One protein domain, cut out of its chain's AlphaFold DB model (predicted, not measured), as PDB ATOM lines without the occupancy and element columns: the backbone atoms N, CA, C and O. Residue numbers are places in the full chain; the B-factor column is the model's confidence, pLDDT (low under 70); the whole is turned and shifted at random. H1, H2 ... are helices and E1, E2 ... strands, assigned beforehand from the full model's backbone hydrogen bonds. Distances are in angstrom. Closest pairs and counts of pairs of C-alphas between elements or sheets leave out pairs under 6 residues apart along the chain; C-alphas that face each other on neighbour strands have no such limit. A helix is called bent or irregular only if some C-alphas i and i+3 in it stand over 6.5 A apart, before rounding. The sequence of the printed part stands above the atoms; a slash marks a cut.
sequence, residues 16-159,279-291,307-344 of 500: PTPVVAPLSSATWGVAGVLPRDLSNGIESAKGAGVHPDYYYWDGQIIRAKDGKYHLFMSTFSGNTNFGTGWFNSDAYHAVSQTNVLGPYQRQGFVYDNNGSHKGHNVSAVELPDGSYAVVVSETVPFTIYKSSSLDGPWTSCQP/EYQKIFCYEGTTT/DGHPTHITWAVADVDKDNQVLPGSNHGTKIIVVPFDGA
ATOM      1  N   PRO A  16     198.711 135.947 173.122       97.00
ATOM      2  CA  PRO A  16     197.879 136.054 174.316       97.00
ATOM      3  C   PRO A  16     198.666 136.685 175.470       97.00
ATOM      4  O   PRO A  16     199.852 136.412 175.640       97.00
ATOM      5  N   THR A  17     198.016 137.546 176.245       98.19
ATOM      6  CA  THR A  17     198.681 138.314 177.305       98.19
ATOM      7  C   THR A  17     198.707 137.508 178.609       98.19
ATOM      8  O   THR A  17     197.635 137.129 179.088       98.19
ATOM      9  N   PRO A  18     199.880 137.245 179.216       97.81
ATOM     10  CA  PRO A  18     199.963 136.667 180.552       97.81
ATOM     11  C   PRO A  18     199.234 137.530 181.584       97.81
ATOM     12  O   PRO A  18     199.273 138.760 181.525       97.81
ATOM     13  N   VAL A  19     198.588 136.885 182.551       96.44
ATOM     14  CA  VAL A  19     197.923 137.568 183.666       96.44
ATOM     15  C   VAL A  19     198.974 137.968 184.708       96.44
ATOM     16  O   VAL A  19     199.631 137.105 185.286       96.44
ATOM     17  N   VAL A  20     199.123 139.270 184.961       95.12
ATOM     18  CA  VAL A  20     199.988 139.847 186.004       95.12
ATOM     19  C   VAL A  20     199.284 139.799 187.359       95.12
ATOM     20  O   VAL A  20     199.894 139.439 188.366       95.12
ATOM     21  N   ALA A  21     197.993 140.140 187.392       95.50
ATOM     22  CA  ALA A  21     197.154 140.082 188.586       95.50
ATOM     23  C   ALA A  21     195.754 139.521 188.266       95.50
ATOM     24  O   ALA A  21     195.275 139.691 187.145       95.50
ATOM     25  N   PRO A  22     195.066 138.867 189.229       97.12
ATOM     26  CA  PRO A  22     193.759 138.254 188.996       97.12
ATOM     27  C   PRO A  22     192.757 139.189 188.306       97.12
ATOM     28  O   PRO A  22     192.573 140.336 188.724       97.12
ATOM     29  N   LEU A  23     192.094 138.678 187.263       98.31
ATOM     30  CA  LEU A  23     191.139 139.448 186.466       98.31
ATOM     31  C   LEU A  23     190.006 139.980 187.352       98.31
ATOM     32  O   LEU A  23     189.417 139.240 188.141       98.31
ATOM     33  N   SER A  24     189.683 141.262 187.199       98.06
ATOM     34  CA  SER A  24     188.758 141.970 188.078       98.06
ATOM     35  C   SER A  24     187.760 142.825 187.301       98.06
ATOM     36  O   SER A  24     188.083 143.406 186.264       98.06
ATOM     37  N   SER A  25     186.548 142.936 187.846       98.38
ATOM     38  CA  SER A  25     185.529 143.902 187.410       98.38
ATOM     39  C   SER A  25     185.476 145.150 188.305       98.38
ATOM     40  O   SER A  25     184.574 145.971 188.166       98.38
ATOM     41  N   ALA A  26     186.422 145.312 189.241       97.56
ATOM     42  CA  ALA A  26     186.471 146.419 190.203       97.56
ATOM     43  C   ALA A  26     187.052 147.720 189.607       97.56
ATOM     44  O   ALA A  26     187.909 148.370 190.204       97.56
ATOM     45  N   THR A  27     186.592 148.092 188.415       98.06
ATOM     46  CA  THR A  27     187.041 149.272 187.666       98.06
ATOM     47  C   THR A  27     185.908 149.798 186.770       98.06
ATOM     48  O   THR A  27     184.772 149.316 186.832       98.06
ATOM     49  N   TRP A  28     186.214 150.789 185.940       98.00
ATOM     50  CA  TRP A  28     185.303 151.387 184.969       98.00
ATOM     51  C   TRP A  28     185.216 150.607 183.648       98.00
ATOM     52  O   TRP A  28     186.100 149.814 183.293       98.00
ATOM     53  N   GLY A  29     184.170 150.911 182.880       98.12
ATOM     54  CA  GLY A  29     184.001 150.505 181.487       98.12
ATOM     55  C   GLY A  29     182.788 149.613 181.218       98.12
ATOM     56  O   GLY A  29     182.129 149.114 182.135       98.12
ATOM     57  N   VAL A  30     182.485 149.409 179.934       98.31
ATOM     58  CA  VAL A  30     181.433 148.483 179.479       98.31
ATOM     59  C   VAL A  30     181.745 147.014 179.797       98.31
ATOM     60  O   VAL A  30     182.898 146.609 179.926       98.31
ATOM     61  N   ALA A  31     180.707 146.173 179.831       98.06
ATOM     62  CA  ALA A  31     180.836 144.739 180.109       98.06
ATOM     63  C   ALA A  31     181.821 144.000 179.178       98.06
ATOM     64  O   ALA A  31     182.435 143.031 179.601       98.06
ATOM     65  N   GLY A  32     182.015 144.463 177.936       98.19
ATOM     66  CA  GLY A  32     182.977 143.869 176.999       98.19
ATOM     67  C   GLY A  32     184.450 144.017 177.407       98.19
ATOM     68  O   GLY A  32     185.282 143.264 176.913       98.19
ATOM     69  N   VAL A  33     184.788 144.944 178.312       98.56
ATOM     70  CA  VAL A  33     186.161 145.159 178.816       98.56
ATOM     71  C   VAL A  33     186.338 144.703 180.273       98.56
ATOM     72  O   VAL A  33     187.269 145.149 180.949       98.56
ATOM     73  N   LEU A  34     185.438 143.840 180.766       98.25
ATOM     74  CA  LEU A  34     185.410 143.320 182.137       98.25
ATOM     75  C   LEU A  34     185.088 141.804 182.151       98.25
ATOM     76  O   LEU A  34     184.249 141.358 181.371       98.25
ATOM     77  N   PRO A  35     185.672 141.005 183.065       98.38
ATOM     78  CA  PRO A  35     186.778 141.362 183.948       98.38
ATOM     79  C   PRO A  35     188.085 141.519 183.156       98.38
ATOM     80  O   PRO A  35     188.263 140.915 182.098       98.38
ATOM     81  N   ARG A  36     189.019 142.317 183.679       98.38
ATOM     82  CA  ARG A  36     190.345 142.519 183.075       98.38
ATOM     83  C   ARG A  36     191.446 142.585 184.123       98.38
ATOM     84  O   ARG A  36     191.180 142.819 185.300       98.38
ATOM     85  N   ASP A  37     192.683 142.395 183.689       98.06
ATOM     86  CA  ASP A  37     193.859 142.633 184.519       98.06
ATOM     87  C   ASP A  37     194.099 144.146 184.665       98.06
ATOM     88  O   ASP A  37     194.445 144.841 183.701       98.06
ATOM     89  N   LEU A  38     193.900 144.650 185.885       97.81
ATOM     90  CA  LEU A  38     194.098 146.059 186.243       97.81
ATOM     91  C   LEU A  38     195.582 146.429 186.382       97.81
ATOM     92  O   LEU A  38     195.911 147.612 186.413       97.81
ATOM     93  N   SER A  39     196.470 145.433 186.449       97.56
ATOM     94  CA  SER A  39     197.922 145.619 186.478       97.56
ATOM     95  C   SER A  39     198.553 145.650 185.088       97.56
ATOM     96  O   SER A  39     199.737 145.952 184.979       97.56
ATOM     97  N   ASN A  40     197.796 145.369 184.023       98.44
ATOM     98  CA  ASN A  40     198.305 145.510 182.665       98.44
ATOM     99  C   ASN A  40     198.322 146.991 182.236       98.44
ATOM    100  O   ASN A  40     197.276 147.643 182.197       98.44
ATOM    101  N   GLY A  41     199.500 147.508 181.898       98.44
ATOM    102  CA  GLY A  41     199.754 148.892 181.521       98.44
ATOM    103  C   GLY A  41     199.459 149.872 182.654       98.44
ATOM    104  O   GLY A  41     199.944 149.711 183.779       98.44
ATOM    105  N   ILE A  42     198.679 150.910 182.346       98.44
ATOM    106  CA  ILE A  42     198.257 151.916 183.324       98.44
ATOM    107  C   ILE A  42     196.802 152.325 183.105       98.44
ATOM    108  O   ILE A  42     196.414 152.744 182.015       98.44
ATOM    109  N   GLU A  43     195.993 152.220 184.157       96.88
ATOM    110  CA  GLU A  43     194.609 152.692 184.192       96.88
ATOM    111  C   GLU A  43     194.284 153.361 185.533       96.88
ATOM    112  O   GLU A  43     194.863 153.032 186.566       96.88
ATOM    113  N   SER A  44     193.351 154.314 185.534       96.69
ATOM    114  CA  SER A  44     192.846 154.923 186.769       96.69
ATOM    115  C   SER A  44     191.668 154.095 187.292       96.69
ATOM    116  O   SER A  44     190.507 154.458 187.134       96.69
ATOM    117  N   ALA A  45     191.970 152.924 187.856       96.25
ATOM    118  CA  ALA A  45     190.973 152.058 188.484       96.25
ATOM    119  C   ALA A  45     190.593 152.595 189.876       96.25
ATOM    120  O   ALA A  45     191.451 152.768 190.742       96.25
ATOM    121  N   LYS A  46     189.298 152.861 190.093       96.38
ATOM    122  CA  LYS A  46     188.767 153.490 191.320       96.38
ATOM    123  C   LYS A  46     187.693 152.659 192.036       96.38
ATOM    124  O   LYS A  46     187.136 153.112 193.032       96.38
ATOM    125  N   GLY A  47     187.421 151.446 191.551       96.81
ATOM    126  CA  GLY A  47     186.313 150.591 191.983       96.81
ATOM    127  C   GLY A  47     185.314 150.323 190.855       96.81
ATOM    128  O   GLY A  47     185.332 150.991 189.821       96.81
ATOM    129  N   ALA A  48     184.446 149.326 191.045       97.62
ATOM    130  CA  ALA A  48     183.437 148.944 190.054       97.62
ATOM    131  C   ALA A  48     182.479 150.110 189.765       97.62
ATOM    132  O   ALA A  48     181.836 150.618 190.683       97.62
ATOM    133  N   GLY A  49     182.367 150.518 188.501       94.81
ATOM    134  CA  GLY A  49     181.459 151.600 188.105       94.81
ATOM    135  C   GLY A  49     181.937 153.019 188.456       94.81
ATOM    136  O   GLY A  49     181.203 153.977 188.213       94.81
ATOM    137  N   VAL A  50     183.124 153.170 189.057       96.12
ATOM    138  CA  VAL A  50     183.648 154.467 189.514       96.12
ATOM    139  C   VAL A  50     184.480 155.102 188.405       96.12
ATOM    140  O   VAL A  50     185.428 154.488 187.915       96.12
ATOM    141  N   HIS A  51     184.133 156.337 188.032       94.06
ATOM    142  CA  HIS A  51     184.807 157.076 186.964       94.06
ATOM    143  C   HIS A  51     186.325 157.241 187.211       94.06
ATOM    144  O   HIS A  51     186.754 157.319 188.368       94.06
ATOM    145  N   PRO A  52     187.146 157.322 186.148       96.62
ATOM    146  CA  PRO A  52     188.582 157.582 186.263       96.62
ATOM    147  C   PRO A  52     188.886 158.967 186.854       96.62
ATOM    148  O   PRO A  52     188.264 159.954 186.467       96.62
ATOM    149  N   ASP A  53     189.929 159.087 187.682       96.12
ATOM    150  CA  ASP A  53     190.507 160.405 188.008       96.12
ATOM    151  C   ASP A  53     191.239 160.996 186.783       96.12
ATOM    152  O   ASP A  53     191.311 162.216 186.605       96.12
ATOM    153  N   TYR A  54     191.801 160.121 185.938       96.50
ATOM    154  CA  TYR A  54     192.646 160.463 184.793       96.50
ATOM    155  C   TYR A  54     192.381 159.563 183.588       96.50
ATOM    156  O   TYR A  54     192.153 158.361 183.736       96.50
ATOM    157  N   TYR A  55     192.529 160.145 182.403       97.62
ATOM    158  CA  TYR A  55     192.651 159.438 181.135       97.62
ATOM    159  C   TYR A  55     194.122 159.381 180.717       97.62
ATOM    160  O   TYR A  55     194.851 160.370 180.851       97.62
ATOM    161  N   TYR A  56     194.540 158.223 180.206       98.06
ATOM    162  CA  TYR A  56     195.892 157.975 179.702       98.06
ATOM    163  C   TYR A  56     195.858 157.731 178.197       98.06
ATOM    164  O   TYR A  56     194.977 157.023 177.702       98.06
ATOM    165  N   TRP A  57     196.805 158.331 177.481       97.81
ATOM    166  CA  TRP A  57     196.917 158.253 176.027       97.81
ATOM    167  C   TRP A  57     198.389 158.247 175.597       97.81
ATOM    168  O   TRP A  57     199.276 158.507 176.410       97.81
ATOM    169  N   ASP A  58     198.649 157.963 174.324       97.12
ATOM    170  CA  ASP A  58     199.982 157.608 173.818       97.12
ATOM    171  C   ASP A  58     200.509 156.313 174.457       97.12
ATOM    172  O   ASP A  58     199.798 155.308 174.453       97.12
ATOM    173  N   GLY A  59     201.714 156.330 175.034       95.31
ATOM    174  CA  GLY A  59     202.213 155.241 175.868       95.31
ATOM    175  C   GLY A  59     203.402 154.495 175.284       95.31
ATOM    176  O   GLY A  59     203.300 153.307 174.981       95.31
ATOM    177  N   GLN A  60     204.547 155.167 175.169       98.31
ATOM    178  CA  GLN A  60     205.794 154.531 174.752       98.31
ATOM    179  C   GLN A  60     206.575 154.010 175.965       98.31
ATOM    180  O   GLN A  60     206.794 154.751 176.922       98.31
ATOM    181  N   ILE A  61     207.016 152.750 175.913       98.75
ATOM    182  CA  ILE A  61     207.808 152.112 176.976       98.75
ATOM    183  C   ILE A  61     209.274 151.995 176.546       98.75
ATOM    184  O   ILE A  61     209.567 151.584 175.423       98.75
ATOM    185  N   ILE A  62     210.192 152.286 177.467       98.25
ATOM    186  CA  ILE A  62     211.618 151.957 177.363       98.25
ATOM    187  C   ILE A  62     211.991 151.047 178.538       98.25
ATOM    188  O   ILE A  62     211.646 151.328 179.688       98.25
ATOM    189  N   ARG A  63     212.701 149.947 178.260       95.75
ATOM    190  CA  ARG A  63     213.305 149.102 179.299       95.75
ATOM    191  C   ARG A  63     214.606 149.750 179.774       95.75
ATOM    192  O   ARG A  63     215.505 149.987 178.977       95.75
ATOM    193  N   ALA A  64     214.711 150.007 181.070       91.69
ATOM    194  CA  ALA A  64     215.908 150.551 181.688       91.69
ATOM    195  C   ALA A  64     216.968 149.464 181.945       91.69
ATOM    196  O   ALA A  64     216.668 148.274 182.096       91.69
ATOM    197  N   LYS A  65     218.232 149.892 182.050       88.50
ATOM    198  CA  LYS A  65     219.395 149.019 182.313       88.50
ATOM    199  C   LYS A  65     219.376 148.391 183.715       88.50
ATOM    200  O   LYS A  65     220.053 147.393 183.935       88.50
ATOM    201  N   ASP A  66     218.584 148.935 184.636       87.12
ATOM    202  CA  ASP A  66     218.347 148.388 185.978       87.12
ATOM    203  C   ASP A  66     217.207 147.347 186.031       87.12
ATOM    204  O   ASP A  66     216.908 146.813 187.097       87.12
ATOM    205  N   GLY A  67     216.580 147.041 184.888       89.31
ATOM    206  CA  GLY A  67     215.488 146.073 184.771       89.31
ATOM    207  C   GLY A  67     214.081 146.657 184.924       89.31
ATOM    208  O   GLY A  67     213.119 145.923 184.692       89.31
ATOM    209  N   LYS A  68     213.937 147.946 185.257       96.44
ATOM    210  CA  LYS A  68     212.634 148.627 185.282       96.44
ATOM    211  C   LYS A  68     212.126 148.935 183.873       96.44
ATOM    212  O   LYS A  68     212.866 148.886 182.889       96.44
ATOM    213  N   TYR A  69     210.855 149.310 183.783       98.31
ATOM    214  CA  TYR A  69     210.227 149.754 182.540       98.31
ATOM    215  C   TYR A  69     209.603 151.130 182.747       98.31
ATOM    216  O   TYR A  69     208.817 151.322 183.673       98.31
ATOM    217  N   HIS A  70     209.962 152.078 181.884       98.56
ATOM    218  CA  HIS A  70     209.584 153.485 181.970       98.56
ATOM    219  C   HIS A  70     208.608 153.807 180.837       98.56
ATOM    220  O   HIS A  70     208.944 153.654 179.666       98.56
ATOM    221  N   LEU A  71     207.394 154.217 181.199       98.81
ATOM    222  CA  LEU A  71     206.287 154.563 180.315       98.81
ATOM    223  C   LEU A  71     206.149 156.087 180.231       98.81
ATOM    224  O   LEU A  71     206.000 156.755 181.257       98.81
ATOM    225  N   PHE A  72     206.137 156.616 179.010       98.69
ATOM    226  CA  PHE A  72     205.921 158.031 178.708       98.69
ATOM    227  C   PHE A  72     204.594 158.200 177.971       98.69
ATOM    228  O   PHE A  72     204.308 157.472 177.019       98.69
ATOM    229  N   MET A  73     203.758 159.121 178.452       98.50
ATOM    230  CA  MET A  73     202.343 159.180 178.077       98.50
ATOM    231  C   MET A  73     201.735 160.573 178.239       98.50
ATOM    232  O   MET A  73     202.149 161.355 179.099       98.50
ATOM    233  N   SER A  74     200.677 160.841 177.478       98.44
ATOM    234  CA  SER A  74     199.756 161.942 177.758       98.44
ATOM    235  C   SER A  74     198.846 161.584 178.926       98.44
ATOM    236  O   SER A  74     198.288 160.488 178.979       98.44
ATOM    237  N   THR A  75     198.645 162.524 179.848       97.81
ATOM    238  CA  THR A  75     197.669 162.397 180.940       97.81
ATOM    239  C   THR A  75     196.792 163.637 181.026       97.81
ATOM    240  O   THR A  75     197.301 164.754 181.028       97.81
ATOM    241  N   PHE A  76     195.480 163.454 181.159       96.44
ATOM    242  CA  PHE A  76     194.532 164.543 181.409       96.44
ATOM    243  C   PHE A  76     193.391 164.099 182.332       96.44
ATOM    244  O   PHE A  76     193.252 162.922 182.658       96.44
ATOM    245  N   SER A  77     192.613 165.064 182.823       95.75
ATOM    246  CA  SER A  77     191.601 164.847 183.865       95.75
ATOM    247  C   SER A  77     190.407 164.022 183.374       95.75
ATOM    248  O   SER A  77     189.766 164.387 182.386       95.75
ATOM    249  N   GLY A  78     190.040 162.984 184.132       94.50
ATOM    250  CA  GLY A  78     188.821 162.191 183.920       94.50
ATOM    251  C   GLY A  78     187.519 162.979 184.133       94.50
ATOM    252  O   GLY A  78     186.447 162.596 183.669       94.50
ATOM    253  N   ASN A  79     187.612 164.163 184.747       93.38
ATOM    254  CA  ASN A  79     186.506 165.114 184.887       93.38
ATOM    255  C   ASN A  79     186.308 166.004 183.641       93.38
ATOM    256  O   ASN A  79     185.701 167.071 183.723       93.38
ATOM    257  N   THR A  80     186.821 165.590 182.478       94.19
ATOM    258  CA  THR A  80     186.631 166.276 181.190       94.19
ATOM    259  C   THR A  80     186.022 165.331 180.150       94.19
ATOM    260  O   THR A  80     186.018 164.117 180.326       94.19
ATOM    261  N   ASN A  81     185.457 165.881 179.073       93.56
ATOM    262  CA  ASN A  81     185.074 165.097 177.897       93.56
ATOM    263  C   ASN A  81     186.346 164.759 177.120       93.56
ATOM    264  O   ASN A  81     187.092 165.689 176.822       93.56
ATOM    265  N   PHE A  82     186.589 163.503 176.738       94.25
ATOM    266  CA  PHE A  82     187.845 163.143 176.068       94.25
ATOM    267  C   PHE A  82     188.091 163.998 174.816       94.25
ATOM    268  O   PHE A  82     189.147 164.621 174.718       94.25
ATOM    269  N   GLY A  83     187.102 164.116 173.917       90.12
ATOM    270  CA  GLY A  83     187.231 164.819 172.628       90.12
ATOM    271  C   GLY A  83     187.632 166.304 172.702       90.12
ATOM    272  O   GLY A  83     188.049 166.874 171.696       90.12
ATOM    273  N   THR A  84     187.553 166.933 173.880       91.50
ATOM    274  CA  THR A  84     188.017 168.314 174.132       91.50
ATOM    275  C   THR A  84     189.009 168.433 175.296       91.50
ATOM    276  O   THR A  84     189.713 169.435 175.408       91.50
ATOM    277  N   GLY A  85     189.095 167.427 176.165       94.00
ATOM    278  CA  GLY A  85     189.967 167.393 177.336       94.00
ATOM    279  C   GLY A  85     191.433 167.158 176.987       94.00
ATOM    280  O   GLY A  85     192.302 167.729 177.646       94.00
ATOM    281  N   TRP A  86     191.711 166.401 175.919       95.25
ATOM    282  CA  TRP A  86     193.071 166.042 175.498       95.25
ATOM    283  C   TRP A  86     193.964 167.255 175.183       95.25
ATOM    284  O   TRP A  86     195.170 167.195 175.421       95.25
ATOM    285  N   PHE A  87     193.387 168.390 174.759       95.56
ATOM    286  CA  PHE A  87     194.107 169.661 174.582       95.56
ATOM    287  C   PHE A  87     194.808 170.150 175.863       95.56
ATOM    288  O   PHE A  87     195.767 170.913 175.795       95.56
ATOM    289  N   ASN A  88     194.350 169.693 177.032       95.81
ATOM    290  CA  ASN A  88     194.916 170.015 178.340       95.81
ATOM    291  C   ASN A  88     195.862 168.922 178.871       95.81
ATOM    292  O   ASN A  88     196.167 168.934 180.065       95.81
ATOM    293  N   SER A  89     196.318 167.990 178.026       97.56
ATOM    294  CA  SER A  89     197.261 166.933 178.422       97.56
ATOM    295  C   SER A  89     198.547 167.495 179.014       97.56
ATOM    296  O   SER A  89     199.088 168.484 178.517       97.56
ATOM    297  N   ASP A  90     199.037 166.835 180.057       98.06
ATOM    298  CA  ASP A  90     200.386 166.994 180.585       98.06
ATOM    299  C   ASP A  90     201.228 165.758 180.239       98.06
ATOM    300  O   ASP A  90     200.727 164.626 180.257       98.06
ATOM    301  N   ALA A  91     202.513 165.975 179.955       98.12
ATOM    302  CA  ALA A  91     203.454 164.903 179.651       98.12
ATOM    303  C   ALA A  91     203.907 164.210 180.944       98.12
ATOM    304  O   ALA A  91     204.570 164.819 181.789       98.12
ATOM    305  N   TYR A  92     203.562 162.931 181.098       97.69
ATOM    306  CA  TYR A  92     203.816 162.146 182.308       97.69
ATOM    307  C   TYR A  92     204.791 160.993 182.083       97.69
ATOM    308  O   TYR A  92     204.839 160.379 181.017       97.69
ATOM    309  N   HIS A  93     205.494 160.663 183.163       97.62
ATOM    310  CA  HIS A  93     206.343 159.494 183.308       97.62
ATOM    311  C   HIS A  93     205.769 158.549 184.383       97.62
ATOM    312  O   HIS A  93     205.363 158.976 185.473       97.62
ATOM    313  N   ALA A  94     205.728 157.252 184.079       98.50
ATOM    314  CA  ALA A  94     205.329 156.181 184.985       98.50
ATOM    315  C   ALA A  94     206.305 154.999 184.909       98.50
ATOM    316  O   ALA A  94     206.910 154.763 183.872       98.50
ATOM    317  N   VAL A  95     206.435 154.229 185.989       98.56
ATOM    318  CA  VAL A  95     207.403 153.125 186.091       98.56
ATOM    319  C   VAL A  95     206.723 151.840 186.545       98.56
ATOM    320  O   VAL A  95     205.968 151.847 187.519       98.56
ATOM    321  N   SER A  96     207.035 150.734 185.868       98.44
ATOM    322  CA  SER A  96     206.844 149.376 186.379       98.44
ATOM    323  C   SER A  96     208.169 148.860 186.939       98.44
ATOM    324  O   SER A  96     209.209 148.920 186.280       98.44
ATOM    325  N   GLN A  97     208.130 148.357 188.174       96.44
ATOM    326  CA  GLN A  97     209.318 147.930 188.924       96.44
ATOM    327  C   GLN A  97     209.771 146.498 188.597       96.44
ATOM    328  O   GLN A  97     210.863 146.108 188.995       96.44
ATOM    329  N   THR A  98     208.928 145.688 187.943       90.19
ATOM    330  CA  THR A  98     209.139 144.229 187.852       90.19
ATOM    331  C   THR A  98     209.100 143.678 186.434       90.19
ATOM    332  O   THR A  98     209.872 142.780 186.110       90.19
ATOM    333  N   ASN A  99     208.192 144.163 185.583       96.00
ATOM    334  CA  ASN A  99     207.980 143.603 184.252       96.00
ATOM    335  C   ASN A  99     207.309 144.604 183.296       96.00
ATOM    336  O   ASN A  99     206.653 145.556 183.718       96.00
ATOM    337  N   VAL A 100     207.439 144.340 181.999       97.94
ATOM    338  CA  VAL A 100     206.925 145.174 180.904       97.94
ATOM    339  C   VAL A 100     205.400 145.293 180.854       97.94
ATOM    340  O   VAL A 100     204.900 146.310 180.377       97.94
ATOM    341  N   LEU A 101     204.656 144.304 181.357       98.38
ATOM    342  CA  LEU A 101     203.194 144.341 181.371       98.38
ATOM    343  C   LEU A 101     202.657 145.259 182.474       98.38
ATOM    344  O   LEU A 101     201.577 145.792 182.284       98.38
ATOM    345  N   GLY A 102     203.389 145.506 183.566       97.06
ATOM    346  CA  GLY A 102     202.989 146.431 184.640       97.06
ATOM    347  C   GLY A 102     202.881 145.773 186.026       97.06
ATOM    348  O   GLY A 102     203.410 144.678 186.223       97.06
ATOM    349  N   PRO A 103     202.238 146.419 187.020       97.50
ATOM    350  CA  PRO A 103     201.552 147.710 186.936       97.50
ATOM    351  C   PRO A 103     202.524 148.887 186.838       97.50
ATOM    352  O   PRO A 103     203.515 148.951 187.567       97.50
ATOM    353  N   TYR A 104     202.201 149.861 185.987       98.56
ATOM    354  CA  TYR A 104     202.931 151.128 185.933       98.56
ATOM    355  C   TYR A 104     202.347 152.128 186.931       98.56
ATOM    356  O   TYR A 104     201.141 152.373 186.965       98.56
ATOM    357  N   GLN A 105     203.215 152.751 187.725       97.44
ATOM    358  CA  GLN A 105     202.847 153.785 188.692       97.44
ATOM    359  C   GLN A 105     203.421 155.129 188.246       97.44
ATOM    360  O   GLN A 105     204.614 155.220 187.950       97.44
ATOM    361  N   ARG A 106     202.595 156.183 188.200       95.75
ATOM    362  CA  ARG A 106     203.058 157.542 187.859       95.75
ATOM    363  C   ARG A 106     204.123 158.010 188.848       95.75
ATOM    364  O   ARG A 106     203.905 157.920 190.050       95.75
ATOM    365  N   GLN A 107     205.224 158.539 188.325       95.38
ATOM    366  CA  GLN A 107     206.296 159.141 189.120       95.38
ATOM    367  C   GLN A 107     206.175 160.669 189.133       95.38
ATOM    368  O   GLN A 107     206.302 161.293 190.181       95.38
ATOM    369  N   GLY A 108     205.865 161.274 187.982       93.50
ATOM    370  CA  GLY A 108     205.708 162.721 187.852       93.50
ATOM    371  C   GLY A 108     205.627 163.178 186.399       93.50
ATOM    372  O   GLY A 108     205.519 162.363 185.481       93.50
ATOM    373  N   PHE A 109     205.681 164.491 186.204       97.06
ATOM    374  CA  PHE A 109     205.765 165.115 184.884       97.06
ATOM    375  C   PHE A 109     207.156 164.919 184.262       97.06
ATOM    376  O   PHE A 109     208.150 164.828 184.980       97.06
ATOM    377  N   VAL A 110     207.242 164.903 182.929       96.94
ATOM    378  CA  VAL A 110     208.532 164.813 182.213       96.94
ATOM    379  C   VAL A 110     209.356 166.098 182.374       96.94
ATOM    380  O   VAL A 110     210.577 166.048 182.460       96.94
ATOM    381  N   TYR A 111     208.711 167.263 182.440       95.00
ATOM    382  CA  TYR A 111     209.380 168.558 182.576       95.00
ATOM    383  C   TYR A 111     208.533 169.555 183.354       95.00
ATOM    384  O   TYR A 111     207.310 169.436 183.418       95.00
ATOM    385  N   ASP A 112     209.192 170.587 183.876       93.75
ATOM    386  CA  ASP A 112     208.562 171.847 184.257       93.75
ATOM    387  C   ASP A 112     209.002 172.950 183.291       93.75
ATOM    388  O   ASP A 112     210.190 173.099 183.000       93.75
ATOM    389  N   ASN A 113     208.039 173.714 182.784       90.88
ATOM    390  CA  ASN A 113     208.266 174.936 182.027       90.88
ATOM    391  C   ASN A 113     207.565 176.095 182.747       90.88
ATOM    392  O   ASN A 113     206.476 176.515 182.352       90.88
ATOM    393  N   ASN A 114     208.176 176.566 183.839       91.44
ATOM    394  CA  ASN A 114     207.662 177.620 184.718       91.44
ATOM    395  C   ASN A 114     206.263 177.299 185.286       91.44
ATOM    396  O   ASN A 114     205.342 178.111 185.189       91.44
ATOM    397  N   GLY A 115     206.088 176.103 185.854       92.06
ATOM    398  CA  GLY A 115     204.807 175.619 186.386       92.06
ATOM    399  C   GLY A 115     203.852 175.037 185.337       92.06
ATOM    400  O   GLY A 115     202.702 174.737 185.660       92.06
ATOM    401  N   SER A 116     204.291 174.896 184.081       94.50
ATOM    402  CA  SER A 116     203.536 174.228 183.018       94.50
ATOM    403  C   SER A 116     204.176 172.899 182.628       94.50
ATOM    404  O   SER A 116     205.364 172.834 182.311       94.50
ATOM    405  N   HIS A 117     203.353 171.854 182.574       96.50
ATOM    406  CA  HIS A 117     203.734 170.493 182.175       96.50
ATOM    407  C   HIS A 117     203.033 170.048 180.878       96.50
ATOM    408  O   HIS A 117     203.080 168.874 180.500       96.50
ATOM    409  N   LYS A 118     202.360 170.997 180.207       97.12
ATOM    410  CA  LYS A 118     201.470 170.763 179.066       97.12
ATOM    411  C   LYS A 118     202.221 170.110 177.915       97.12
ATOM    412  O   LYS A 118     203.251 170.627 177.492       97.12
ATOM    413  N   GLY A 119     201.683 169.009 177.404       96.62
ATOM    414  CA  GLY A 119     202.227 168.247 176.286       96.62
ATOM    415  C   GLY A 119     201.296 167.101 175.892       96.62
ATOM    416  O   GLY A 119     200.703 166.454 176.753       96.62
ATOM    417  N   HIS A 120     201.154 166.875 174.589       97.31
ATOM    418  CA  HIS A 120     200.436 165.742 174.004       97.31
ATOM    419  C   HIS A 120     201.326 165.061 172.954       97.31
ATOM    420  O   HIS A 120     202.435 165.535 172.689       97.31
ATOM    421  N   ASN A 121     200.854 163.964 172.354       96.94
ATOM    422  CA  ASN A 121     201.627 163.163 171.398       96.94
ATOM    423  C   ASN A 121     202.954 162.676 172.017       96.94
ATOM    424  O   ASN A 121     204.012 162.753 171.392       96.94
ATOM    425  N   VAL A 122     202.894 162.235 173.278       98.12
ATOM    426  CA  VAL A 122     204.058 161.921 174.111       98.12
ATOM    427  C   VAL A 122     204.665 160.590 173.683       98.12
ATOM    428  O   VAL A 122     204.058 159.535 173.848       98.12
ATOM    429  N   SER A 123     205.894 160.631 173.177       97.25
ATOM    430  CA  SER A 123     206.654 159.441 172.784       97.25
ATOM    431  C   SER A 123     208.094 159.526 173.282       97.25
ATOM    432  O   SER A 123     208.564 160.609 173.627       97.25
ATOM    433  N   ALA A 124     208.806 158.401 173.342       97.88
ATOM    434  CA  ALA A 124     210.165 158.333 173.875       97.88
ATOM    435  C   ALA A 124     211.055 157.362 173.086       97.88
ATOM    436  O   ALA A 124     210.570 156.379 172.531       97.88
ATOM    437  N   VAL A 125     212.366 157.603 173.057       97.75
ATOM    438  CA  VAL A 125     213.326 156.712 172.386       97.75
ATOM    439  C   VAL A 125     214.696 156.718 173.079       97.75
ATOM    440  O   VAL A 125     215.134 157.754 173.586       97.75
ATOM    441  N   GLU A 126     215.381 155.568 173.108       96.88
ATOM    442  CA  GLU A 126     216.810 155.490 173.457       96.88
ATOM    443  C   GLU A 126     217.652 155.922 172.246       96.88
ATOM    444  O   GLU A 126     217.384 155.558 171.101       96.88
ATOM    445  N   LEU A 127     218.662 156.746 172.501       96.88
ATOM    446  CA  LEU A 127     219.552 157.331 171.509       96.88
ATOM    447  C   LEU A 127     220.842 156.496 171.389       96.88
ATOM    448  O   LEU A 127     221.215 155.805 172.337       96.88
ATOM    449  N   PRO A 128     221.589 156.576 170.268       94.56
ATOM    450  CA  PRO A 128     222.787 155.754 170.056       94.56
ATOM    451  C   PRO A 128     223.926 155.977 171.066       94.56
ATOM    452  O   PRO A 128     224.813 155.135 171.179       94.56
ATOM    453  N   ASP A 129     223.916 157.097 171.796       95.00
ATOM    454  CA  ASP A 129     224.851 157.401 172.889       95.00
ATOM    455  C   ASP A 129     224.417 156.803 174.248       95.00
ATOM    456  O   ASP A 129     225.077 157.028 175.262       95.00
ATOM    457  N   GLY A 130     223.316 156.041 174.285       94.94
ATOM    458  CA  GLY A 130     222.746 155.437 175.492       94.94
ATOM    459  C   GLY A 130     221.995 156.416 176.400       94.94
ATOM    460  O   GLY A 130     221.669 156.051 177.532       94.94
ATOM    461  N   SER A 131     221.757 157.643 175.927       97.06
ATOM    462  CA  SER A 131     220.844 158.611 176.541       97.06
ATOM    463  C   SER A 131     219.446 158.515 175.911       97.06
ATOM    464  O   SER A 131     219.206 157.678 175.047       97.06
ATOM    465  N   TYR A 132     218.502 159.349 176.335       97.94
ATOM    466  CA  TYR A 132     217.086 159.226 175.987       97.94
ATOM    467  C   TYR A 132     216.517 160.551 175.487       97.94
ATOM    468  O   TYR A 132     216.956 161.628 175.901       97.94
ATOM    469  N   ALA A 133     215.504 160.465 174.628       98.31
ATOM    470  CA  ALA A 133     214.690 161.593 174.199       98.31
ATOM    471  C   ALA A 133     213.205 161.329 174.469       98.31
ATOM    472  O   ALA A 133     212.724 160.232 174.199       98.31
ATOM    473  N   VAL A 134     212.478 162.349 174.928       98.44
ATOM    474  CA  VAL A 134     211.009 162.412 174.923       98.44
ATOM    475  C   VAL A 134     210.568 163.487 173.933       98.44
ATOM    476  O   VAL A 134     211.134 164.578 173.894       98.44
ATOM    477  N   VAL A 135     209.557 163.177 173.129       98.06
ATOM    478  CA  VAL A 135     208.927 164.070 172.154       98.06
ATOM    479  C   VAL A 135     207.540 164.450 172.654       98.06
ATOM    480  O   VAL A 135     206.803 163.587 173.123       98.06
ATOM    481  N   VAL A 136     207.182 165.727 172.514       97.69
ATOM    482  CA  VAL A 136     205.813 166.250 172.674       97.69
ATOM    483  C   VAL A 136     205.480 167.167 171.504       97.69
ATOM    484  O   VAL A 136     206.373 167.798 170.925       97.69
ATOM    485  N   SER A 137     204.202 167.256 171.137       95.88
ATOM    486  CA  SER A 137     203.769 168.101 170.024       95.88
ATOM    487  C   SER A 137     202.274 168.463 170.075       95.88
ATOM    488  O   SER A 137     201.546 168.040 170.972       95.88
ATOM    489  N   GLU A 138     201.821 169.250 169.092       94.44
ATOM    490  CA  GLU A 138     200.430 169.671 168.838       94.44
ATOM    491  C   GLU A 138     199.792 170.595 169.886       94.44
ATOM    492  O   GLU A 138     199.443 171.723 169.544       94.44
ATOM    493  N   THR A 139     199.663 170.177 171.148       95.44
ATOM    494  CA  THR A 139     199.188 171.065 172.236       95.44
ATOM    495  C   THR A 139     200.271 172.039 172.709       95.44
ATOM    496  O   THR A 139     199.978 173.042 173.358       95.44
ATOM    497  N   VAL A 140     201.519 171.760 172.333       95.12
ATOM    498  CA  VAL A 140     202.705 172.610 172.463       95.12
ATOM    499  C   VAL A 140     203.534 172.520 171.172       95.12
ATOM    500  O   VAL A 140     203.341 171.580 170.393       95.12
ATOM    501  N   PRO A 141     204.462 173.462 170.907       95.38
ATOM    502  CA  PRO A 141     205.412 173.329 169.803       95.38
ATOM    503  C   PRO A 141     206.149 171.983 169.844       95.38
ATOM    504  O   PRO A 141     206.424 171.467 170.929       95.38
ATOM    505  N   PHE A 142     206.485 171.429 168.673       96.62
ATOM    506  CA  PHE A 142     207.281 170.201 168.575       96.62
ATOM    507  C   PHE A 142     208.608 170.387 169.319       96.62
ATOM    508  O   PHE A 142     209.501 171.094 168.859       96.62
ATOM    509  N   THR A 143     208.696 169.750 170.483       97.38
ATOM    510  CA  THR A 143     209.801 169.896 171.428       97.38
ATOM    511  C   THR A 143     210.408 168.529 171.682       97.38
ATOM    512  O   THR A 143     209.686 167.543 171.851       97.38
ATOM    513  N   ILE A 144     211.738 168.480 171.752       98.12
ATOM    514  CA  ILE A 144     212.474 167.297 172.187       98.12
ATOM    515  C   ILE A 144     213.087 167.593 173.552       98.12
ATOM    516  O   ILE A 144     213.709 168.630 173.761       98.12
ATOM    517  N   TYR A 145     212.931 166.661 174.478       98.12
ATOM    518  CA  TYR A 145     213.513 166.690 175.810       98.12
ATOM    519  C   TYR A 145     214.566 165.587 175.900       98.12
ATOM    520  O   TYR A 145     214.223 164.419 175.755       98.12
ATOM    521  N   LYS A 146     215.838 165.928 176.128       97.75
ATOM    522  CA  LYS A 146     216.945 164.962 176.258       97.75
ATOM    523  C   LYS A 146     217.314 164.734 177.728       97.75
ATOM    524  O   LYS A 146     217.379 165.691 178.498       97.75
ATOM    525  N   SER A 147     217.622 163.493 178.103       97.44
ATOM    526  CA  SER A 147     218.221 163.157 179.402       97.44
ATOM    527  C   SER A 147     219.170 161.960 179.306       97.44
ATOM    528  O   SER A 147     218.985 161.091 178.463       97.44
ATOM    529  N   SER A 148     220.174 161.881 180.179       96.62
ATOM    530  CA  SER A 148     221.003 160.677 180.367       96.62
ATOM    531  C   SER A 148     220.345 159.615 181.262       96.62
ATOM    532  O   SER A 148     220.892 158.524 181.405       96.62
ATOM    533  N   SER A 149     219.179 159.911 181.844       95.81
ATOM    534  CA  SER A 149     218.398 159.006 182.690       95.81
ATOM    535  C   SER A 149     216.924 159.036 182.291       95.81
ATOM    536  O   SER A 149     216.387 160.091 181.962       95.81
ATOM    537  N   LEU A 150     216.241 157.893 182.373       96.44
ATOM    538  CA  LEU A 150     214.794 157.811 182.142       96.44
ATOM    539  C   LEU A 150     213.976 158.494 183.256       96.44
ATOM    540  O   LEU A 150     212.823 158.851 183.034       96.44
ATOM    541  N   ASP A 151     214.583 158.743 184.419       94.56
ATOM    542  CA  ASP A 151     213.999 159.537 185.509       94.56
ATOM    543  C   ASP A 151     214.239 161.054 185.351       94.56
ATOM    544  O   ASP A 151     213.747 161.852 186.148       94.56
ATOM    545  N   GLY A 152     214.990 161.480 184.328       94.19
ATOM    546  CA  GLY A 152     215.432 162.865 184.173       94.19
ATOM    547  C   GLY A 152     216.673 163.219 185.021       94.19
ATOM    548  O   GLY A 152     217.377 162.328 185.502       94.19
ATOM    549  N   PRO A 153     216.986 164.518 185.204       95.50
ATOM    550  CA  PRO A 153     216.245 165.675 184.702       95.50
ATOM    551  C   PRO A 153     216.305 165.783 183.175       95.50
ATOM    552  O   PRO A 153     217.266 165.348 182.537       95.50
ATOM    553  N   TRP A 154     215.265 166.371 182.593       96.94
ATOM    554  CA  TRP A 154     215.095 166.502 181.150       96.94
ATOM    555  C   TRP A 154     215.427 167.922 180.685       96.94
ATOM    556  O   TRP A 154     214.919 168.897 181.233       96.94
ATOM    557  N   THR A 155     216.273 168.047 179.663       96.19
ATOM    558  CA  THR A 155     216.669 169.331 179.059       96.19
ATOM    559  C   THR A 155     215.978 169.501 177.712       96.19
ATOM    560  O   THR A 155     216.099 168.632 176.850       96.19
ATOM    561  N   SER A 156     215.258 170.604 177.511       96.19
ATOM    562  CA  SER A 156     214.552 170.869 176.256       96.19
ATOM    563  C   SER A 156     215.482 171.356 175.140       96.19
ATOM    564  O   SER A 156     216.458 172.072 175.365       96.19
ATOM    565  N   CYS A 157     215.128 171.017 173.905       93.50
ATOM    566  CA  CYS A 157     215.564 171.705 172.702       93.50
ATOM    567  C   CYS A 157     214.400 171.809 171.705       93.50
ATOM    568  O   CYS A 157     213.498 170.971 171.676       93.50
ATOM    569  N   GLN A 158     214.412 172.877 170.907       94.38
ATOM    570  CA  GLN A 158     213.351 173.216 169.958       94.38
ATOM    571  C   GLN A 158     213.846 172.942 168.528       94.38
ATOM    572  O   GLN A 158     214.496 173.812 167.942       94.38
ATOM    573  N   PRO A 159     213.620 171.735 167.974       96.75
ATOM    574  CA  PRO A 159     213.937 171.446 166.580       96.75
ATOM    575  C   PRO A 159     213.062 172.269 165.624       96.75
ATOM    576  O   PRO A 159     212.002 172.781 165.975       96.75
ATOM    577  N   GLU A 279     188.922 142.647 165.952       96.81
ATOM    578  CA  GLU A 279     189.688 141.388 166.014       96.81
ATOM    579  C   GLU A 279     190.173 141.084 167.450       96.81
ATOM    580  O   GLU A 279     191.210 140.452 167.649       96.81
ATOM    581  N   TYR A 280     189.459 141.563 168.476       97.56
ATOM    582  CA  TYR A 280     189.908 141.509 169.874       97.56
ATOM    583  C   TYR A 280     190.259 140.097 170.371       97.56
ATOM    584  O   TYR A 280     191.131 139.966 171.226       97.56
ATOM    585  N   GLN A 281     189.664 139.036 169.809       96.81
ATOM    586  CA  GLN A 281     189.997 137.648 170.157       96.81
ATOM    587  C   GLN A 281     191.407 137.208 169.713       96.81
ATOM    588  O   GLN A 281     191.881 136.163 170.144       96.81
ATOM    589  N   LYS A 282     192.084 137.979 168.853       95.44
ATOM    590  CA  LYS A 282     193.493 137.755 168.472       95.44
ATOM    591  C   LYS A 282     194.469 138.614 169.275       95.44
ATOM    592  O   LYS A 282     195.635 138.263 169.382       95.44
ATOM    593  N   ILE A 283     193.998 139.743 169.811       97.12
ATOM    594  CA  ILE A 283     194.855 140.815 170.341       97.12
ATOM    595  C   ILE A 283     194.774 140.908 171.872       97.12
ATOM    596  O   ILE A 283     195.777 141.137 172.537       97.12
ATOM    597  N   PHE A 284     193.582 140.722 172.444       97.88
ATOM    598  CA  PHE A 284     193.259 141.099 173.824       97.88
ATOM    599  C   PHE A 284     192.708 139.938 174.665       97.88
ATOM    600  O   PHE A 284     191.884 140.159 175.557       97.88
ATOM    601  N   CYS A 285     193.139 138.705 174.384       97.75
ATOM    602  CA  CYS A 285     192.852 137.524 175.208       97.75
ATOM    603  C   CYS A 285     193.959 137.254 176.230       97.75
ATOM    604  O   CYS A 285     195.142 137.448 175.937       97.75
ATOM    605  N   TYR A 286     193.575 136.741 177.401       98.25
ATOM    606  CA  TYR A 286     194.519 136.332 178.439       98.25
ATOM    607  C   TYR A 286     194.968 134.880 178.264       98.25
ATOM    608  O   TYR A 286     194.141 133.981 178.076       98.25
ATOM    609  N   GLU A 287     196.278 134.650 178.357       96.75
ATOM    610  CA  GLU A 287     196.896 133.326 178.242       96.75
ATOM    611  C   GLU A 287     196.292 132.328 179.246       96.75
ATOM    612  O   GLU A 287     196.038 132.659 180.402       96.75
ATOM    613  N   GLY A 288     196.032 131.096 178.795       95.38
ATOM    614  CA  GLY A 288     195.447 130.043 179.632       95.38
ATOM    615  C   GLY A 288     193.968 130.237 179.994       95.38
ATOM    616  O   GLY A 288     193.431 129.442 180.763       95.38
ATOM    617  N   THR A 289     193.288 131.250 179.445       94.88
ATOM    618  CA  THR A 289     191.866 131.532 179.713       94.88
ATOM    619  C   THR A 289     191.039 131.625 178.427       94.88
ATOM    620  O   THR A 289     191.573 131.673 177.321       94.88
ATOM    621  N   THR A 290     189.715 131.703 178.572       94.88
ATOM    622  CA  THR A 290     188.785 132.096 177.497       94.88
ATOM    623  C   THR A 290     188.381 133.575 177.569       94.88
ATOM    624  O   THR A 290     187.497 134.008 176.831       94.88
ATOM    625  N   THR A 291     188.982 134.361 178.470       98.00
ATOM    626  CA  THR A 291     188.614 135.763 178.695       98.00
ATOM    627  C   THR A 291     189.384 136.677 177.751       98.00
ATOM    628  O   THR A 291     190.615 136.655 177.710       98.00
ATOM    629  N   ASP A 307     216.932 144.697 173.162       90.12
ATOM    630  CA  ASP A 307     218.088 144.216 172.391       90.12
ATOM    631  C   ASP A 307     217.928 144.374 170.856       90.12
ATOM    632  O   ASP A 307     218.478 143.614 170.066       90.12
ATOM    633  N   GLY A 308     217.158 145.388 170.427       91.44
ATOM    634  CA  GLY A 308     216.837 145.675 169.021       91.44
ATOM    635  C   GLY A 308     215.603 144.953 168.458       91.44
ATOM    636  O   GLY A 308     215.209 145.236 167.328       91.44
ATOM    637  N   HIS A 309     214.963 144.074 169.236       95.25
ATOM    638  CA  HIS A 309     213.822 143.257 168.815       95.25
ATOM    639  C   HIS A 309     212.496 143.744 169.436       95.25
ATOM    640  O   HIS A 309     212.470 144.078 170.624       95.25
ATOM    641  N   PRO A 310     211.369 143.760 168.696       97.94
ATOM    642  CA  PRO A 310     210.071 144.157 169.238       97.94
ATOM    643  C   PRO A 310     209.497 143.052 170.135       97.94
ATOM    644  O   PRO A 310     209.175 141.963 169.675       97.94
ATOM    645  N   THR A 311     209.356 143.321 171.432       98.50
ATOM    646  CA  THR A 311     208.887 142.315 172.407       98.50
ATOM    647  C   THR A 311     207.421 142.465 172.784       98.50
ATOM    648  O   THR A 311     206.767 141.471 173.091       98.50
ATOM    649  N   HIS A 312     206.916 143.698 172.799       98.75
ATOM    650  CA  HIS A 312     205.554 144.046 173.195       98.75
ATOM    651  C   HIS A 312     205.061 145.214 172.345       98.75
ATOM    652  O   HIS A 312     205.867 146.033 171.895       98.75
ATOM    653  N   ILE A 313     203.745 145.302 172.169       98.62
ATOM    654  CA  ILE A 313     203.067 146.449 171.563       98.62
ATOM    655  C   ILE A 313     202.225 147.133 172.637       98.62
ATOM    656  O   ILE A 313     201.578 146.463 173.447       98.62
ATOM    657  N   THR A 314     202.228 148.461 172.641       98.69
ATOM    658  CA  THR A 314     201.290 149.272 173.416       98.69
ATOM    659  C   THR A 314     200.211 149.854 172.519       98.69
ATOM    660  O   THR A 314     200.450 150.132 171.345       98.69
ATOM    661  N   TRP A 315     199.024 150.061 173.084       98.56
ATOM    662  CA  TRP A 315     197.992 150.913 172.495       98.56
ATOM    663  C   TRP A 315     197.310 151.729 173.579       98.56
ATOM    664  O   TRP A 315     197.064 151.234 174.683       98.56
ATOM    665  N   ALA A 316     196.908 152.943 173.222       98.31
ATOM    666  CA  ALA A 316     195.909 153.672 173.974       98.31
ATOM    667  C   ALA A 316     194.516 153.165 173.564       98.31
ATOM    668  O   ALA A 316     194.158 153.168 172.383       98.31
ATOM    669  N   VAL A 317     193.738 152.677 174.532       98.56
ATOM    670  CA  VAL A 317     192.432 152.039 174.301       98.56
ATOM    671  C   VAL A 317     191.311 152.757 175.039       98.56
ATOM    672  O   VAL A 317     191.520 153.284 176.131       98.56
ATOM    673  N   ALA A 318     190.115 152.751 174.447       98.38
ATOM    674  CA  ALA A 318     188.887 153.295 175.032       98.38
ATOM    675  C   ALA A 318     187.757 152.259 174.960       98.38
ATOM    676  O   ALA A 318     187.647 151.519 173.976       98.38
ATOM    677  N   ASP A 319     186.934 152.173 176.006       98.50
ATOM    678  CA  ASP A 319     185.877 151.157 176.120       98.50
ATOM    679  C   ASP A 319     184.624 151.485 175.281       98.50
ATOM    680  O   ASP A 319     183.880 150.587 174.891       98.50
ATOM    681  N   VAL A 320     184.452 152.763 174.941       97.81
ATOM    682  CA  VAL A 320     183.407 153.332 174.072       97.81
ATOM    683  C   VAL A 320     184.022 154.334 173.081       97.81
ATOM    684  O   VAL A 320     185.248 154.464 173.015       97.81
ATOM    685  N   ASP A 321     183.217 155.038 172.275       96.00
ATOM    686  CA  ASP A 321     183.769 156.043 171.361       96.00
ATOM    687  C   ASP A 321     184.321 157.256 172.124       96.00
ATOM    688  O   ASP A 321     183.596 158.002 172.792       96.00
ATOM    689  N   LYS A 322     185.636 157.457 172.005       93.56
ATOM    690  CA  LYS A 322     186.386 158.508 172.702       93.56
ATOM    691  C   LYS A 322     185.880 159.917 172.384       93.56
ATOM    692  O   LYS A 322     185.973 160.811 173.213       93.56
ATOM    693  N   ASP A 323     185.327 160.131 171.193       89.69
ATOM    694  CA  ASP A 323     185.036 161.483 170.714       89.69
ATOM    695  C   ASP A 323     183.725 162.060 171.282       89.69
ATOM    696  O   ASP A 323     183.540 163.277 171.268       89.69
ATOM    697  N   ASN A 324     182.823 161.213 171.805       92.81
ATOM    698  CA  ASN A 324     181.508 161.641 172.308       92.81
ATOM    699  C   ASN A 324     180.878 160.780 173.433       92.81
ATOM    700  O   ASN A 324     179.849 161.194 173.969       92.81
ATOM    701  N   GLN A 325     181.451 159.631 173.821       96.00
ATOM    702  CA  GLN A 325     180.916 158.775 174.902       96.00
ATOM    703  C   GLN A 325     181.772 158.779 176.181       96.00
ATOM    704  O   GLN A 325     181.248 158.503 177.260       96.00
ATOM    705  N   VAL A 326     183.057 159.144 176.098       96.56
ATOM    706  CA  VAL A 326     183.933 159.341 177.271       96.56
ATOM    707  C   VAL A 326     183.693 160.744 177.851       96.56
ATOM    708  O   VAL A 326     184.441 161.696 177.611       96.56
ATOM    709  N   LEU A 327     182.571 160.875 178.565       95.44
ATOM    710  CA  LEU A 327     182.050 162.124 179.131       95.44
ATOM    711  C   LEU A 327     182.532 162.356 180.582       95.44
ATOM    712  O   LEU A 327     182.834 161.382 181.278       95.44
ATOM    713  N   PRO A 328     182.551 163.613 181.083       93.25
ATOM    714  CA  PRO A 328     182.943 163.925 182.461       93.25
ATOM    715  C   PRO A 328     182.184 163.090 183.498       93.25
ATOM    716  O   PRO A 328     180.954 163.049 183.479       93.25
ATOM    717  N   GLY A 329     182.910 162.443 184.416       90.19
ATOM    718  CA  GLY A 329     182.315 161.678 185.521       90.19
ATOM    719  C   GLY A 329     181.548 160.412 185.108       90.19
ATOM    720  O   GLY A 329     180.848 159.831 185.937       90.19
ATOM    721  N   SER A 330     181.648 159.983 183.846       94.38
ATOM    722  CA  SER A 330     180.997 158.766 183.346       94.38
ATOM    723  C   SER A 330     181.782 157.492 183.693       94.38
ATOM    724  O   SER A 330     182.970 157.535 184.001       94.38
ATOM    725  N   ASN A 331     181.131 156.327 183.608       96.62
ATOM    726  CA  ASN A 331     181.770 155.016 183.802       96.62
ATOM    727  C   ASN A 331     182.581 154.552 182.565       96.62
ATOM    728  O   ASN A 331     182.590 153.372 182.216       96.62
ATOM    729  N   HIS A 332     183.226 155.489 181.878       97.50
ATOM    730  CA  HIS A 332     183.969 155.273 180.641       97.50
ATOM    731  C   HIS A 332     185.337 155.932 180.744       97.50
ATOM    732  O   HIS A 332     185.539 156.849 181.541       97.50
ATOM    733  N   GLY A 333     186.292 155.472 179.946       97.06
ATOM    734  CA  GLY A 333     187.639 156.008 180.038       97.06
ATOM    735  C   GLY A 333     188.631 155.403 179.074       97.06
ATOM    736  O   GLY A 333     188.282 154.672 178.145       97.06
ATOM    737  N   THR A 334     189.896 155.732 179.319       97.94
ATOM    738  CA  THR A 334     191.018 155.218 178.543       97.94
ATOM    739  C   THR A 334     192.117 154.671 179.432       97.94
ATOM    740  O   THR A 334     192.312 155.097 180.575       97.94
ATOM    741  N   LYS A 335     192.855 153.715 178.879       98.38
ATOM    742  CA  LYS A 335     194.081 153.185 179.465       98.38
ATOM    743  C   LYS A 335     195.121 152.959 178.383       98.38
ATOM    744  O   LYS A 335     194.776 152.854 177.207       98.38
ATOM    745  N   ILE A 336     196.371 152.805 178.795       98.81
ATOM    746  CA  ILE A 336     197.387 152.195 177.936       98.81
ATOM    747  C   ILE A 336     197.409 150.709 178.284       98.81
ATOM    748  O   ILE A 336     197.484 150.351 179.463       98.81
ATOM    749  N   ILE A 337     197.284 149.858 177.270       98.62
ATOM    750  CA  ILE A 337     197.356 148.397 177.375       98.62
ATOM    751  C   ILE A 337     198.679 147.916 176.772       98.62
ATOM    752  O   ILE A 337     199.183 148.533 175.833       98.62
ATOM    753  N   VAL A 338     199.247 146.832 177.304       98.81
ATOM    754  CA  VAL A 338     200.515 146.246 176.838       98.81
ATOM    755  C   VAL A 338     200.280 144.783 176.477       98.81
ATOM    756  O   VAL A 338     199.866 144.008 177.338       98.81
ATOM    757  N   VAL A 339     200.563 144.388 175.234       98.44
ATOM    758  CA  VAL A 339     200.431 142.993 174.776       98.44
ATOM    759  C   VAL A 339     201.786 142.425 174.339       98.44
ATOM    760  O   VAL A 339     202.590 143.174 173.776       98.44
ATOM    761  N   PRO A 340     202.082 141.131 174.554       98.62
ATOM    762  CA  PRO A 340     203.308 140.520 174.052       98.62
ATOM    763  C   PRO A 340     203.278 140.308 172.535       98.62
ATOM    764  O   PRO A 340     202.225 140.119 171.923       98.62
ATOM    765  N   PHE A 341     204.462 140.312 171.930       98.62
ATOM    766  CA  PHE A 341     204.665 140.276 170.486       98.62
ATOM    767  C   PHE A 341     205.790 139.309 170.101       98.62
ATOM    768  O   PHE A 341     206.757 139.115 170.839       98.62
ATOM    769  N   ASP A 342     205.671 138.670 168.940       98.00
ATOM    770  CA  ASP A 342     206.621 137.672 168.453       98.00
ATOM    771  C   ASP A 342     207.757 138.274 167.626       98.00
ATOM    772  O   ASP A 342     207.911 137.973 166.443       98.00
ATOM    773  N   GLY A 343     208.573 139.126 168.252       97.00
ATOM    774  CA  GLY A 343     209.661 139.827 167.567       97.00
ATOM    775  C   GLY A 343     210.676 138.929 166.873       97.00
ATOM    776  O   GLY A 343     211.202 139.311 165.837       97.00
ATOM    777  N   ALA A 344     210.914 137.721 167.390       95.19
ATOM    778  CA  ALA A 344     211.816 136.761 166.758       95.19
ATOM    779  C   ALA A 344     211.268 136.249 165.413       95.19
ATOM    780  O   ALA A 344     212.008 136.178 164.436       95.19
TER     781      ALA A 344
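What this domain is: This is residues 16 to 159, 279 to 291 and 307 to 344 of the 500 residues of an uncharacterized protein of Myxococcales bacterium (UniProt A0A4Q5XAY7). Three sheets are stacked in a row: the strongly twisted sheet E1 E2 E3 E4 stands in the middle, the sheet E5 E6 E7 E8 is over one of its faces and the two-stranded hairpin E9 E10 over the other. They are only partly face to face: E1 and E2 come close to E5, while E7 and E8 spread away from the middle sheet; the short helix H1 lies across the ends of E1 and E2, and the unnamed residues 16 to 53 and the short helix H2 lie at the E9 E10 end of the row. There are 195 residues printed, with named elements in the order E1 E2 H1 E3 E4 E5 E6 E7 E8 H2 E9 E10, and the three sheets, each in the order given above, are antiparallel throughout. The class is mostly strand, with 12 residues in helices and 69 in strands, under half of the printed part. The whole is compact, with a radius of gyration of the C-alphas of 16.6 A and spans of 46 by 40 by 26 A.

Where its parts are: The printed part begins with residues 16 to 53, with no named element. E1 is residues 54 to 63, from C-alpha 54 at (192.646, 160.463, 184.793), 24.2 A long, and bends by 71 degrees at residue 58. E2, residues 69 to 77, is 24.0 A long and bends by 57 degrees at residue 74. H1 is residues 82 to 88, 10.1 A long and only just irregular: C-alphas 83 and 86 are 6.6 A apart. E3 is residues 90 to 96, 19.6 A, and E4 residues 105 to 109. E5, residues 120 to 126, starts at C-alpha 120 at (200.436, 165.742, 174.004) and is 19.3 A long. E6 is residues 132 to 137, E7 residues 143 to 147 and E8 residues 155 to 157. H2 is residues 279 to 283. E9, residues 309 to 318, is 27.6 A long, and E10, residues 334 to 340, ends at C-alpha 340 at (203.308, 140.520, 174.052).

How they stand to each other: In the first sheet E1 and E4 are edge strands. E1 and E2 are a hairpin, with N 57 and O 74 at 3.0 A; N 71 and O 94 of E2 and E3 are 2.8 A apart, and N 93 and O 108 of the hairpin E3 and E4 2.9 A. H1 is on this sheet at a height over the sheet of 8.2 A, only just over E2, with three of its C-alphas falling on it, and runs across the strands at 87 degrees to E2 on the local plane. The three sheets are a stack of sheets, face to face in turn. Between the first and second, the closest C-alphas of E2 and E5, Met 73 and Val 122, are 5.1 A apart. E5 E6 E7 E8 is a meander, each strand the antiparallel neighbour of the one before: N 125 and O 133 are 2.9 A apart, N 134 and O 145 2.8 A, N 146 and O 155 2.8 A. On the third sheet's side, the closest C-alphas of E1 and E9, Trp 57 and Ala 316, are 5.1 A apart. E9 and E10 are a hairpin, with N 315 and O 337 at 3.1 A. E2 and E9 are apart. The closest C-alphas of H2 and E10, Ile 283 and Val 339, are 7.5 A apart. In H1, 1 of 3 O i to N i+4 pairs and 2 of 4 O i to N i+3 pairs are within hydrogen-bond range; in H2, 0 of 1 and 2 of 2.

The domain as a whole: The two farthest C-alphas, of Asn 114 and Thr 290, are 49.8 A apart. Residues 160 to 278 and 292 to 306 are not printed, and the gaps between C-alphas across these cuts are 38.6 A and 31.3 A. The link E9 to E10 is long, with 15 residues. The mean pLDDT of the printed part is 96.4, and no printed residue is under 70.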